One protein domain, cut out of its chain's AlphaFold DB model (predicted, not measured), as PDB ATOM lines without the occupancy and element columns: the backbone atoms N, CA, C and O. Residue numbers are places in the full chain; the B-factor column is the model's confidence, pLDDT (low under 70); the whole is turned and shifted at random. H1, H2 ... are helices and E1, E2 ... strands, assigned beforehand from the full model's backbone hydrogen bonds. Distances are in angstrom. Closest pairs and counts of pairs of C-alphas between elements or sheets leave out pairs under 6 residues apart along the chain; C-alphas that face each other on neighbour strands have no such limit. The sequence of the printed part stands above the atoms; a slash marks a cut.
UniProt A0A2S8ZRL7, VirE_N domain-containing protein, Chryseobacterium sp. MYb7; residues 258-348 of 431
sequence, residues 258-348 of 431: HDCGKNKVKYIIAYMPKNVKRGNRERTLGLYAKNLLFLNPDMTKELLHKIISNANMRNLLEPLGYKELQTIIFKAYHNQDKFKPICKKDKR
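Overview. This is residues 258 to 348 of the 431 residues of the protein "VirE_N domain-containing protein" of Chryseobacterium sp. MYb7 (UniProt A0A2S8ZRL7). A short antiparallel ribbon, E1 with E2, lies at one end of the long axis; at the other, helices H1, H2 and H3 pack each on the other two as a head. The 91 printed residues hold, in order, E1, H1, H2, H3, E2, mostly helix. The whole is only just compact, close to loose, with radius of gyration of the C-alphas 14.4 A, spanning 46 by 29 by 18 A.

Arrangement. E1, residues 265 to 267, and E2, residues 345 to 347, are antiparallel; N 265 and O 347, 2.8 A apart, are within hydrogen-bond range. H1, residues 281 to 295, touches H3, residues 322 to 334, closest at C-alphas 290 and 332, 5.5 A. H2, residues 301 to 315, forms a hairpin with H1, closest at C-alphas 289 and 308, 6.7 A. H2 touches H3 at a steep tilt of 49 degrees, closest at C-alphas 305 and 329, 6.4 A. Every O i to N i+4 pair in the helices is within range.

Along the chain. H1 spans 21.0 A, H2 20.4 A, H3 18.2 A. E1 begins at C-alpha (248.793, 308.980, 237.611); E2 ends at (250.247, 313.018, 240.231).

Size, cuts and confidence. The printed part has no cut. The link E1 to H1 is long. Residues 340 to 344 are under pLDDT 70.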
ATOM      1  N   HIS A 258     240.015 317.438 240.847       93.38
ATOM      2  CA  HIS A 258     239.897 316.017 240.563       93.38
ATOM      3  C   HIS A 258     240.987 315.274 241.333       93.38
ATOM      4  O   HIS A 258     242.182 315.541 241.158       93.38
ATOM      5  N   ASP A 259     240.574 314.357 242.202       93.56
ATOM      6  CA  ASP A 259     241.466 313.541 243.018       93.56
ATOM      7  C   ASP A 259     241.480 312.090 242.521       93.56
ATOM      8  O   ASP A 259     240.499 311.365 242.656       93.56
ATOM      9  N   CYS A 260     242.623 311.633 242.005       89.88
ATOM     10  CA  CYS A 260     242.816 310.235 241.603       89.88
ATOM     11  C   CYS A 260     243.000 309.276 242.801       89.88
ATOM     12  O   CYS A 260     243.220 308.072 242.629       89.88
ATOM     13  N   GLY A 261     242.983 309.796 244.031       88.25
ATOM     14  CA  GLY A 261     243.086 309.035 245.269       88.25
ATOM     15  C   GLY A 261     244.375 308.212 245.353       88.25
ATOM     16  O   GLY A 261     245.492 308.713 245.170       88.25
ATOM     17  N   LYS A 262     244.223 306.915 245.650       85.00
ATOM     18  CA  LYS A 262     245.343 305.955 245.711       85.00
ATOM     19  C   LYS A 262     245.874 305.581 244.319       85.00
ATOM     20  O   LYS A 262     247.058 305.262 244.202       85.00
ATOM     21  N   ASN A 263     245.047 305.686 243.278       87.50
ATOM     22  CA  ASN A 263     245.389 305.349 241.894       87.50
ATOM     23  C   ASN A 263     246.035 306.545 241.192       87.50
ATOM     24  O   ASN A 263     245.532 307.076 240.207       87.50
ATOM     25  N   LYS A 264     247.161 307.003 241.741       90.88
ATOM     26  CA  LYS A 264     247.870 308.170 241.216       90.88
ATOM     27  C   LYS A 264     248.337 307.929 239.784       90.88
ATOM     28  O   LYS A 264     248.838 306.852 239.453       90.88
ATOM     29  N   VAL A 265     248.280 308.980 238.977       90.31
ATOM     30  CA  VAL A 265     248.793 308.980 237.611       90.31
ATOM     31  C   VAL A 265     250.313 308.954 237.652       90.31
ATOM     32  O   VAL A 265     250.945 309.883 238.159       90.31
ATOM     33  N   LYS A 266     250.906 307.887 237.117       90.88
ATOM     34  CA  LYS A 266     252.359 307.749 237.004       90.88
ATOM     35  C   LYS A 266     252.821 308.317 235.678       90.88
ATOM     36  O   LYS A 266     252.300 307.943 234.634       90.88
ATOM     37  N   TYR A 267     253.840 309.161 235.720       88.19
ATOM     38  CA  TYR A 267     254.437 309.736 234.523       88.19
ATOM     39  C   TYR A 267     255.958 309.815 234.646       88.19
ATOM     40  O   TYR A 267     256.557 309.666 235.724       88.19
ATOM     41  N   ILE A 268     256.602 310.008 233.506       88.12
ATOM     42  CA  ILE A 268     258.047 310.123 233.380       88.12
ATOM     43  C   ILE A 268     258.404 311.599 233.403       88.12
ATOM     44  O   ILE A 268     257.752 312.417 232.768       88.12
ATOM     45  N   ILE A 269     259.469 311.923 234.133       87.44
ATOM     46  CA  ILE A 269     260.037 313.265 234.174       87.44
ATOM     47  C   ILE A 269     261.558 313.195 234.002       87.44
ATOM     48  O   ILE A 269     262.247 312.396 234.649       87.44
ATOM     49  N   ALA A 270     262.107 314.052 233.154       90.38
ATOM     50  CA  ALA A 270     263.519 314.388 233.108       90.38
ATOM     51  C   ALA A 270     263.789 315.519 234.110       90.38
ATOM     52  O   ALA A 270     263.826 316.697 233.769       90.38
ATOM     53  N   TYR A 271     263.960 315.153 235.380       88.81
ATOM     54  CA  TYR A 271     264.258 316.102 236.452       88.81
ATOM     55  C   TYR A 271     265.748 316.101 236.803       88.81
ATOM     56  O   TYR A 271     266.311 315.051 237.118       88.81
ATOM     57  N   MET A 272     266.359 317.289 236.820       91.06
ATOM     58  CA  MET A 272     267.724 317.497 237.300       91.06
ATOM     59  C   MET A 272     267.708 318.234 238.654       91.06
ATOM     60  O   MET A 272     267.409 319.432 238.689       91.06
ATOM     61  N   PRO A 273     268.034 317.564 239.778       89.06
ATOM     62  CA  PRO A 273     268.132 318.221 241.080       89.06
ATOM     63  C   PRO A 273     269.255 319.262 241.097       89.06
ATOM     64  O   PRO A 273     270.210 319.175 240.330       89.06
ATOM     65  N   LYS A 274     269.147 320.260 241.976       90.12
ATOM     66  CA  LYS A 274     270.223 321.231 242.234       90.12
ATOM     67  C   LYS A 274     271.165 320.708 243.321       90.12
ATOM     68  O   LYS A 274     270.757 319.895 244.148       90.12
ATOM     69  N   ASN A 275     272.390 321.228 243.350       92.12
ATOM     70  CA  ASN A 275     273.392 320.984 244.392       92.12
ATOM     71  C   ASN A 275     273.737 319.498 244.605       92.12
ATOM     72  O   ASN A 275     273.865 319.025 245.737       92.12
ATOM     73  N   VAL A 276     273.886 318.740 243.519       91.50
ATOM     74  CA  VAL A 276     274.231 317.315 243.601       91.50
ATOM     75  C   VAL A 276     275.666 317.149 244.113       91.50
ATOM     76  O   VAL A 276     276.613 317.674 243.524       91.50
ATOM     77  N   LYS A 277     275.814 316.403 245.214       92.56
ATOM     78  CA  LYS A 277     277.091 316.106 245.881       92.56
ATOM     79  C   LYS A 277     277.865 314.978 245.182       92.56
ATOM     80  O   LYS A 277     277.288 314.166 244.448       92.56
ATOM     81  N   ARG A 278     279.173 314.900 245.460       91.62
ATOM     82  CA  ARG A 278     280.068 313.815 245.018       91.62
ATOM     83  C   ARG A 278     279.504 312.435 245.401       91.62
ATOM     84  O   ARG A 278     278.864 312.289 246.439       91.62
ATOM     85  N   GLY A 279     279.700 311.443 244.529       89.31
ATOM     86  CA  GLY A 279     279.205 310.066 244.687       89.31
ATOM     87  C   GLY A 279     277.872 309.760 243.987       89.31
ATOM     88  O   GLY A 279     277.594 308.601 243.698       89.31
ATOM     89  N   ASN A 280     277.059 310.774 243.659       91.44
ATOM     90  CA  ASN A 280     275.772 310.591 242.961       91.44
ATOM     91  C   ASN A 280     275.685 311.300 241.596       91.44
ATOM     92  O   ASN A 280     274.648 311.225 240.928       91.44
ATOM     93  N   ARG A 281     276.740 312.005 241.178       94.25
ATOM     94  CA  ARG A 281     276.749 312.905 240.012       94.25
ATOM     95  C   ARG A 281     276.491 312.154 238.706       94.25
ATOM     96  O   ARG A 281     275.562 312.483 237.972       94.25
ATOM     97  N   GLU A 282     277.261 311.100 238.472       94.12
ATOM     98  CA  GLU A 282     277.255 310.263 237.273       94.12
ATOM     99  C   GLU A 282     275.913 309.544 237.131       94.12
ATOM    100  O   GLU A 282     275.301 309.544 236.063       94.12
ATOM    101  N   ARG A 283     275.407 308.988 238.241       92.25
ATOM    102  CA  ARG A 283     274.088 308.344 238.297       92.25
ATOM    103  C   ARG A 283     272.969 309.334 237.978       92.25
ATOM    104  O   ARG A 283     272.047 308.986 237.243       92.25
ATOM    105  N   THR A 284     273.038 310.543 238.531       93.25
ATOM    106  CA  THR A 284     272.004 311.573 238.360       93.25
ATOM    107  C   THR A 284     271.989 312.107 236.932       93.25
ATOM    108  O   THR A 284     270.939 312.072 236.293       93.25
ATOM    109  N   LEU A 285     273.145 312.517 236.396       94.31
ATOM    110  CA  LEU A 285     273.265 312.965 235.005       94.31
ATOM    111  C   LEU A 285     272.913 311.851 234.019       94.31
ATOM    112  O   LEU A 285     272.216 312.102 233.042       94.31
ATOM    113  N   GLY A 286     273.340 310.616 234.289       93.12
ATOM    114  CA  GLY A 286     272.999 309.464 233.462       93.12
ATOM    115  C   GLY A 286     271.499 309.179 233.439       93.12
ATOM    116  O   GLY A 286     270.951 308.911 232.373       93.12
ATOM    117  N   LEU A 287     270.812 309.267 234.582       91.06
ATOM    118  CA  LEU A 287     269.355 309.116 234.631       91.06
ATOM    119  C   LEU A 287     268.644 310.268 233.910       91.06
ATOM    120  O   LEU A 287     267.703 310.024 233.161       91.06
ATOM    121  N   TYR A 288     269.112 311.500 234.107       92.88
ATOM    122  CA  TYR A 288     268.574 312.679 233.436       92.88
ATOM    123  C   TYR A 288     268.705 312.567 231.909       92.88
ATOM    124  O   TYR A 288     267.710 312.709 231.205       92.88
ATOM    125  N   ALA A 289     269.885 312.194 231.404       93.12
ATOM    126  CA  ALA A 289     270.132 311.965 229.979       93.12
ATOM    127  C   ALA A 289     269.234 310.873 229.386       93.12
ATOM    128  O   ALA A 289     268.663 311.049 228.314       93.12
ATOM    129  N   LYS A 290     269.075 309.755 230.098       91.12
ATOM    130  CA  LYS A 290     268.228 308.647 229.647       91.12
ATOM    131  C   LYS A 290     266.749 309.025 229.593       91.12
ATOM    132  O   LYS A 290     266.080 308.694 228.623       91.12
ATOM    133  N   ASN A 291     266.244 309.740 230.601       89.75
ATOM    134  CA  ASN A 291     264.860 310.213 230.592       89.75
ATOM    135  C   ASN A 291     264.633 311.256 229.491       89.75
ATOM    136  O   ASN A 291     263.586 311.226 228.857       89.75
ATOM    137  N   LEU A 292     265.610 312.130 229.220       89.06
ATOM    138  CA  LEU A 292     265.545 313.065 228.096       89.06
ATOM    139  C   LEU A 292     265.454 312.346 226.752       89.06
ATOM    140  O   LEU A 292     264.600 312.710 225.956       89.06
ATOM    141  N   LEU A 293     266.281 311.327 226.513       88.94
ATOM    142  CA  LEU A 293     266.227 310.533 225.279       88.94
ATOM    143  C   LEU A 293     264.922 309.745 225.155       88.94
ATOM    144  O   LEU A 293     264.326 309.718 224.089       88.94
ATOM    145  N   PHE A 294     264.434 309.158 226.250       86.75
ATOM    146  CA  PHE A 294     263.140 308.473 226.243       86.75
ATOM    147  C   PHE A 294     262.001 309.430 225.868       86.75
ATOM    148  O   PHE A 294     261.172 309.131 225.013       86.75
ATOM    149  N   LEU A 295     261.984 310.607 226.496       83.75
ATOM    150  CA  LEU A 295     261.018 311.655 226.199       83.75
ATOM    151  C   LEU A 295     261.287 312.313 224.843       83.75
ATOM    152  O   LEU A 295     260.438 313.035 224.356       83.75
ATOM    153  N   ASN A 296     262.427 312.116 224.192       80.88
ATOM    154  CA  ASN A 296     262.745 312.772 222.923       80.88
ATOM    155  C   ASN A 296     263.534 311.808 222.027       80.88
ATOM    156  O   ASN A 296     264.746 311.985 221.886       80.88
ATOM    157  N   PRO A 297     262.874 310.797 221.427       78.88
ATOM    158  CA  PRO A 297     263.559 309.756 220.654       78.88
ATOM    159  C   PRO A 297     264.392 310.296 219.485       78.88
ATOM    160  O   PRO A 297     265.433 309.734 219.162       78.88
ATOM    161  N   ASP A 298     263.973 311.421 218.901       75.12
ATOM    162  CA  ASP A 298     264.648 312.072 217.771       75.12
ATOM    163  C   ASP A 298     265.717 313.099 218.207       75.12
ATOM    164  O   ASP A 298     266.251 313.855 217.393       75.12
ATOM    165  N   MET A 299     266.032 313.179 219.506       79.81
ATOM    166  CA  MET A 299     267.053 314.091 220.027       79.81
ATOM    167  C   MET A 299     268.440 313.703 219.509       79.81
ATOM    168  O   MET A 299     268.917 312.603 219.768       79.81
ATOM    169  N   THR A 300     269.139 314.638 218.858       83.25
ATOM    170  CA  THR A 300     270.507 314.382 218.385       83.25
ATOM    171  C   THR A 300     271.510 314.307 219.537       83.25
ATOM    172  O   THR A 300     271.334 314.915 220.603       83.25
ATOM    173  N   LYS A 301     272.620 313.597 219.316       86.12
ATOM    174  CA  LYS A 301     273.696 313.445 220.304       86.12
ATOM    175  C   LYS A 301     274.317 314.789 220.694       86.12
ATOM    176  O   LYS A 301     274.653 314.993 221.860       86.12
ATOM    177  N   GLU A 302     274.444 315.714 219.748       81.88
ATOM    178  CA  GLU A 302     274.990 317.060 219.957       81.88
ATOM    179  C   GLU A 302     274.067 317.889 220.856       81.88
ATOM    180  O   GLU A 302     274.530 318.575 221.774       81.88
ATOM    181  N   LEU A 303     272.752 317.796 220.628       79.75
ATOM    182  CA  LEU A 303     271.756 318.475 221.451       79.75
ATOM    183  C   LEU A 303     271.742 317.908 222.874       79.75
ATOM    184  O   LEU A 303     271.797 318.680 223.835       79.75
ATOM    185  N   LEU A 304     271.753 316.578 223.015       89.19
ATOM    186  CA  LEU A 304     271.882 315.920 224.314       89.19
ATOM    187  C   LEU A 304     273.150 316.388 225.034       89.19
ATOM    188  O   LEU A 304     273.082 316.802 226.190       89.19
ATOM    189  N   HIS A 305     274.296 316.389 224.348       88.81
ATOM    190  CA  HIS A 305     275.560 316.836 224.924       88.81
ATOM    191  C   HIS A 305     275.449 318.255 225.480       88.81
ATOM    192  O   HIS A 305     275.784 318.486 226.639       88.81
ATOM    193  N   LYS A 306     274.903 319.197 224.705       83.19
ATOM    194  CA  LYS A 306     274.694 320.581 225.152       83.19
ATOM    195  C   LYS A 306     273.853 320.664 226.433       83.19
ATOM    196  O   LYS A 306     274.205 321.410 227.347       83.19
ATOM    197  N   ILE A 307     272.756 319.909 226.521       86.31
ATOM    198  CA  ILE A 307     271.867 319.911 227.695       86.31
ATOM    199  C   ILE A 307     272.582 319.331 228.921       86.31
ATOM    200  O   ILE A 307     272.545 319.932 229.997       86.31
ATOM    201  N   ILE A 308     273.256 318.190 228.762       92.56
ATOM    202  CA  ILE A 308     273.944 317.504 229.861       92.56
ATOM    203  C   ILE A 308     275.163 318.303 230.332       92.56
ATOM    204  O   ILE A 308     275.360 318.420 231.539       92.56
ATOM    205  N   SER A 309     275.929 318.933 229.434       87.12
ATOM    206  CA  SER A 309     277.008 319.860 229.810       87.12
ATOM    207  C   SER A 309     276.488 321.041 230.625       87.12
ATOM    208  O   SER A 309     277.067 321.377 231.655       87.12
ATOM    209  N   ASN A 310     275.366 321.643 230.222       82.06
ATOM    210  CA  ASN A 310     274.765 322.740 230.979       82.06
ATOM    211  C   ASN A 310     274.300 322.290 232.371       82.06
ATOM    212  O   ASN A 310     274.549 322.986 233.352       82.06
ATOM    213  N   ALA A 311     273.665 321.120 232.475       87.94
ATOM    214  CA  ALA A 311     273.274 320.547 233.760       87.94
ATOM    215  C   ALA A 311     274.496 320.233 234.642       87.94
ATOM    216  O   ALA A 311     274.492 320.547 235.829       87.94
ATOM    217  N   ASN A 312     275.569 319.685 234.068       92.06
ATOM    218  CA  ASN A 312     276.826 319.414 234.770       92.06
ATOM    219  C   ASN A 312     277.382 320.677 235.447       92.06
ATOM    220  O   ASN A 312     277.764 320.632 236.612       92.06
ATOM    221  N   MET A 313     277.358 321.807 234.734       88.69
ATOM    222  CA  MET A 313     277.884 323.081 235.230       88.69
ATOM    223  C   MET A 313     276.964 323.785 236.232       88.69
ATOM    224  O   MET A 313     277.450 324.488 237.110       88.69
ATOM    225  N   ARG A 314     275.639 323.653 236.093       85.25
ATOM    226  CA  ARG A 314     274.668 324.445 236.878       85.25
ATOM    227  C   ARG A 314     274.065 323.704 238.066       85.25
ATOM    228  O   ARG A 314     273.545 324.345 238.975       85.25
ATOM    229  N   ASN A 315     274.055 322.374 238.038       91.31
ATOM    230  CA  ASN A 315     273.300 321.563 238.992       91.31
ATOM    231  C   ASN A 315     274.181 320.715 239.913       91.31
ATOM    232  O   ASN A 315     273.709 320.292 240.971       91.31
ATOM    233  N   LEU A 316     275.431 320.450 239.537       91.44
ATOM    234  CA  LEU A 316     276.381 319.764 240.405       91.44
ATOM    235  C   LEU A 316     277.145 320.792 241.239       91.44
ATOM    236  O   LEU A 316     277.477 321.861 240.738       91.44
ATOM    237  N   LEU A 317     277.446 320.459 242.496       90.69
ATOM    238  CA  LEU A 317     278.327 321.305 243.316       90.69
ATOM    239  C   LEU A 317     279.760 321.309 242.781       90.69
ATOM    240  O   LEU A 317     280.462 322.305 242.880       90.69
ATOM    241  N   GLU A 318     280.170 320.181 242.206       92.06
ATOM    242  CA  GLU A 318     281.468 319.992 241.579       92.06
ATOM    243  C   GLU A 318     281.234 319.297 240.226       92.06
ATOM    244  O   GLU A 318     280.816 318.128 240.219       92.06
ATOM    245  N   PRO A 319     281.427 319.997 239.094       93.00
ATOM    246  CA  PRO A 319     281.205 319.443 237.760       93.00
ATOM    247  C   PRO A 319     282.077 318.215 237.470       93.00
ATOM    248  O   PRO A 319     283.212 318.126 237.928       93.00
ATOM    249  N   LEU A 320     281.560 317.277 236.676       93.50
ATOM    250  CA  LEU A 320     282.346 316.163 236.139       93.50
ATOM    251  C   LEU A 320     283.304 316.635 235.045       93.50
ATOM    252  O   LEU A 320     282.994 317.576 234.302       93.50
ATOM    253  N   GLY A 321     284.424 315.928 234.904       91.81
ATOM    254  CA  GLY A 321     285.389 316.169 233.840       91.81
ATOM    255  C   GLY A 321     284.853 315.774 232.460       91.81
ATOM    256  O   GLY A 321     283.927 314.974 232.317       91.81
ATOM    257  N   TYR A 322     285.478 316.303 231.405       91.94
ATOM    258  CA  TYR A 322     285.038 316.090 230.020       91.94
ATOM    259  C   TYR A 322     284.938 314.604 229.625       91.94
ATOM    260  O   TYR A 322     283.949 314.189 229.021       91.94
ATOM    261  N   LYS A 323     285.929 313.780 230.001       93.31
ATOM    262  CA  LYS A 323     285.950 312.338 229.684       93.31
ATOM    263  C   LYS A 323     284.779 311.583 230.328       93.31
ATOM    264  O   LYS A 323     284.148 310.742 229.684       93.31
ATOM    265  N   GLU A 324     284.472 311.898 231.582       93.31
ATOM    266  CA  GLU A 324     283.370 311.283 232.330       93.31
ATOM    267  C   GLU A 324     282.024 311.682 231.720       93.31
ATOM    268  O   GLU A 324     281.167 310.831 231.473       93.31
ATOM    269  N   LEU A 325     281.874 312.966 231.386       93.75
ATOM    270  CA  LEU A 325     280.685 313.507 230.739       93.75
ATOM    271  C   LEU A 325     280.415 312.845 229.380       93.75
ATOM    272  O   LEU A 325     279.299 312.388 229.122       93.75
ATOM    273  N   GLN A 326     281.444 312.729 228.536       92.31
ATOM    274  CA  GLN A 326     281.356 312.038 227.246       92.31
ATOM    275  C   GLN A 326     280.948 310.575 227.410       92.31
ATOM    276  O   GLN A 326     280.086 310.083 226.683       92.31
ATOM    277  N   THR A 327     281.509 309.891 228.408       95.06
ATOM    278  CA  THR A 327     281.159 308.499 228.716       95.06
ATOM    279  C   THR A 327     279.681 308.362 229.081       95.06
ATOM    280  O   THR A 327     279.021 307.426 228.627       95.06
ATOM    281  N   ILE A 328     279.136 309.291 229.874       94.25
ATOM    282  CA  ILE A 328     277.714 309.301 230.250       94.25
ATOM    283  C   ILE A 328     276.827 309.479 229.016       94.25
ATOM    284  O   ILE A 328     275.897 308.695 228.814       94.25
ATOM    285  N   ILE A 329     277.127 310.475 228.181       93.81
ATOM    286  CA  ILE A 329     276.343 310.796 226.981       93.81
ATOM    287  C   ILE A 329     276.389 309.632 225.990       93.81
ATOM    288  O   ILE A 329     275.347 309.193 225.509       93.81
ATOM    289  N   PHE A 330     277.578 309.084 225.736       93.12
ATOM    290  CA  PHE A 330     277.765 307.935 224.857       93.12
ATOM    291  C   PHE A 330     276.966 306.717 225.335       93.12
ATOM    292  O   PHE A 330     276.198 306.144 224.562       93.12
ATOM    293  N   LYS A 331     277.081 306.358 226.622       92.06
ATOM    294  CA  LYS A 331     276.338 305.230 227.206       92.06
ATOM    295  C   LYS A 331     274.826 305.439 227.158       92.06
ATOM    296  O   LYS A 331     274.109 304.458 226.975       92.06
ATOM    297  N   ALA A 332     274.336 306.663 227.357       90.94
ATOM    298  CA  ALA A 332     272.909 306.963 227.273       90.94
ATOM    299  C   ALA A 332     272.396 306.819 225.833       90.94
ATOM    300  O   ALA A 332     271.418 306.111 225.612       90.94
ATOM    301  N   TYR A 333     273.102 307.411 224.867       90.00
ATOM    302  CA  TYR A 333     272.698 307.445 223.460       90.00
ATOM    303  C   TYR A 333     272.728 306.060 222.797       90.00
ATOM    304  O   TYR A 333     271.773 305.663 222.142       90.00
ATOM    305  N   HIS A 334     273.786 305.268 223.008       87.88
ATOM    306  CA  HIS A 334     273.886 303.921 222.420       87.88
ATOM    307  C   HIS A 334     272.920 302.894 223.016       87.88
ATOM    308  O   HIS A 334     272.637 301.885 222.378       87.88
ATOM    309  N   ASN A 335     272.417 303.121 224.229       83.81
ATOM    310  CA  ASN A 335     271.498 302.194 224.890       83.81
ATOM    311  C   ASN A 335     270.052 302.703 224.915       83.81
ATOM    312  O   ASN A 335     269.252 302.183 225.695       83.81
ATOM    313  N   GLN A 336     269.714 303.703 224.096       80.12
ATOM    314  CA  GLN A 336     268.395 304.339 224.110       80.12
ATOM    315  C   GLN A 336     267.251 303.341 223.869       80.12
ATOM    316  O   GLN A 336     266.281 303.339 224.620       80.12
ATOM    317  N   ASP A 337     267.422 302.400 222.933       72.94
ATOM    318  CA  ASP A 337     266.391 301.415 222.569       72.94
ATOM    319  C   ASP A 337     266.180 300.323 223.631       72.94
ATOM    320  O   ASP A 337     265.156 299.641 223.649       72.94
ATOM    321  N   LYS A 338     267.159 300.129 224.522       75.81
ATOM    322  CA  LYS A 338     267.135 299.096 225.571       75.81
ATOM    323  C   LYS A 338     266.689 299.647 226.923       75.81
ATOM    324  O   LYS A 338     266.552 298.892 227.887       75.81
ATOM    325  N   PHE A 339     266.521 300.962 227.035       70.31
ATOM    326  CA  PHE A 339     266.249 301.599 228.311       70.31
ATOM    327  C   PHE A 339     264.759 301.545 228.656       70.31
ATOM    328  O   PHE A 339     263.919 302.099 227.953       70.31
ATOM    329  N   LYS A 340     264.437 300.934 229.801       69.50
ATOM    330  CA  LYS A 340     263.129 301.103 230.439       69.50
ATOM    331  C   LYS A 340     263.186 302.334 231.349       69.50
ATOM    332  O   LYS A 340     263.981 302.333 232.295       69.50
ATOM    333  N   PRO A 341     262.382 303.375 231.093       67.00
ATOM    334  CA  PRO A 341     262.355 304.556 231.940       67.00
ATOM    335  C   PRO A 341     261.871 304.201 233.342       67.00
ATOM    336  O   PRO A 341     261.002 303.353 233.538       67.00
ATOM    337  N   ILE A 342     262.439 304.877 234.338       68.25
ATOM    338  CA  ILE A 342     261.986 304.742 235.720       68.25
ATOM    339  C   ILE A 342     260.934 305.826 235.950       68.25
ATOM    340  O   ILE A 342     261.285 306.995 236.128       68.25
ATOM    341  N   CYS A 343     259.654 305.446 235.953       62.41
ATOM    342  CA  CYS A 343     258.563 306.325 236.375       62.41
ATOM    343  C   CYS A 343     258.757 306.677 237.856       62.41
ATOM    344  O   CYS A 343     258.650 305.811 238.722       62.41
ATOM    345  N   LYS A 344     259.101 307.936 238.150       66.88
ATOM    346  CA  LYS A 344     259.399 308.404 239.520       66.88
ATOM    347  C   LYS A 344     258.443 309.471 240.034       66.88
ATOM    348  O   LYS A 344     258.615 309.938 241.160       66.88
ATOM    349  N   LYS A 345     257.485 309.904 239.218       84.56
ATOM    350  CA  LYS A 345     256.542 310.943 239.602       84.56
ATOM    351  C   LYS A 345     255.125 310.417 239.504       84.56
ATOM    352  O   LYS A 345     254.704 309.895 238.477       84.56
ATOM    353  N   ASP A 346     254.415 310.655 240.592       90.31
ATOM    354  CA  ASP A 346     252.997 310.404 240.711       90.31
ATOM    355  C   ASP A 346     252.286 311.755 240.792       90.31
ATOM    356  O   ASP A 346     252.733 312.659 241.513       90.31
ATOM    357  N   LYS A 347     251.169 311.895 240.086       90.94
ATOM    358  CA  LYS A 347     250.247 313.018 240.231       90.94
ATOM    359  C   LYS A 347     248.899 312.503 240.713       90.94
ATOM    360  O   LYS A 347     248.347 311.563 240.158       90.94
ATOM    361  N   ARG A 348     248.412 313.106 241.794       93.19
ATOM    362  CA  ARG A 348     247.149 312.742 242.441       93.19
ATOM    363  C   ARG A 348     246.053 313.767 242.166       93.19
ATOM    364  O   ARG A 348     244.947 313.389 241.822       93.19
TER     365      ARG A 348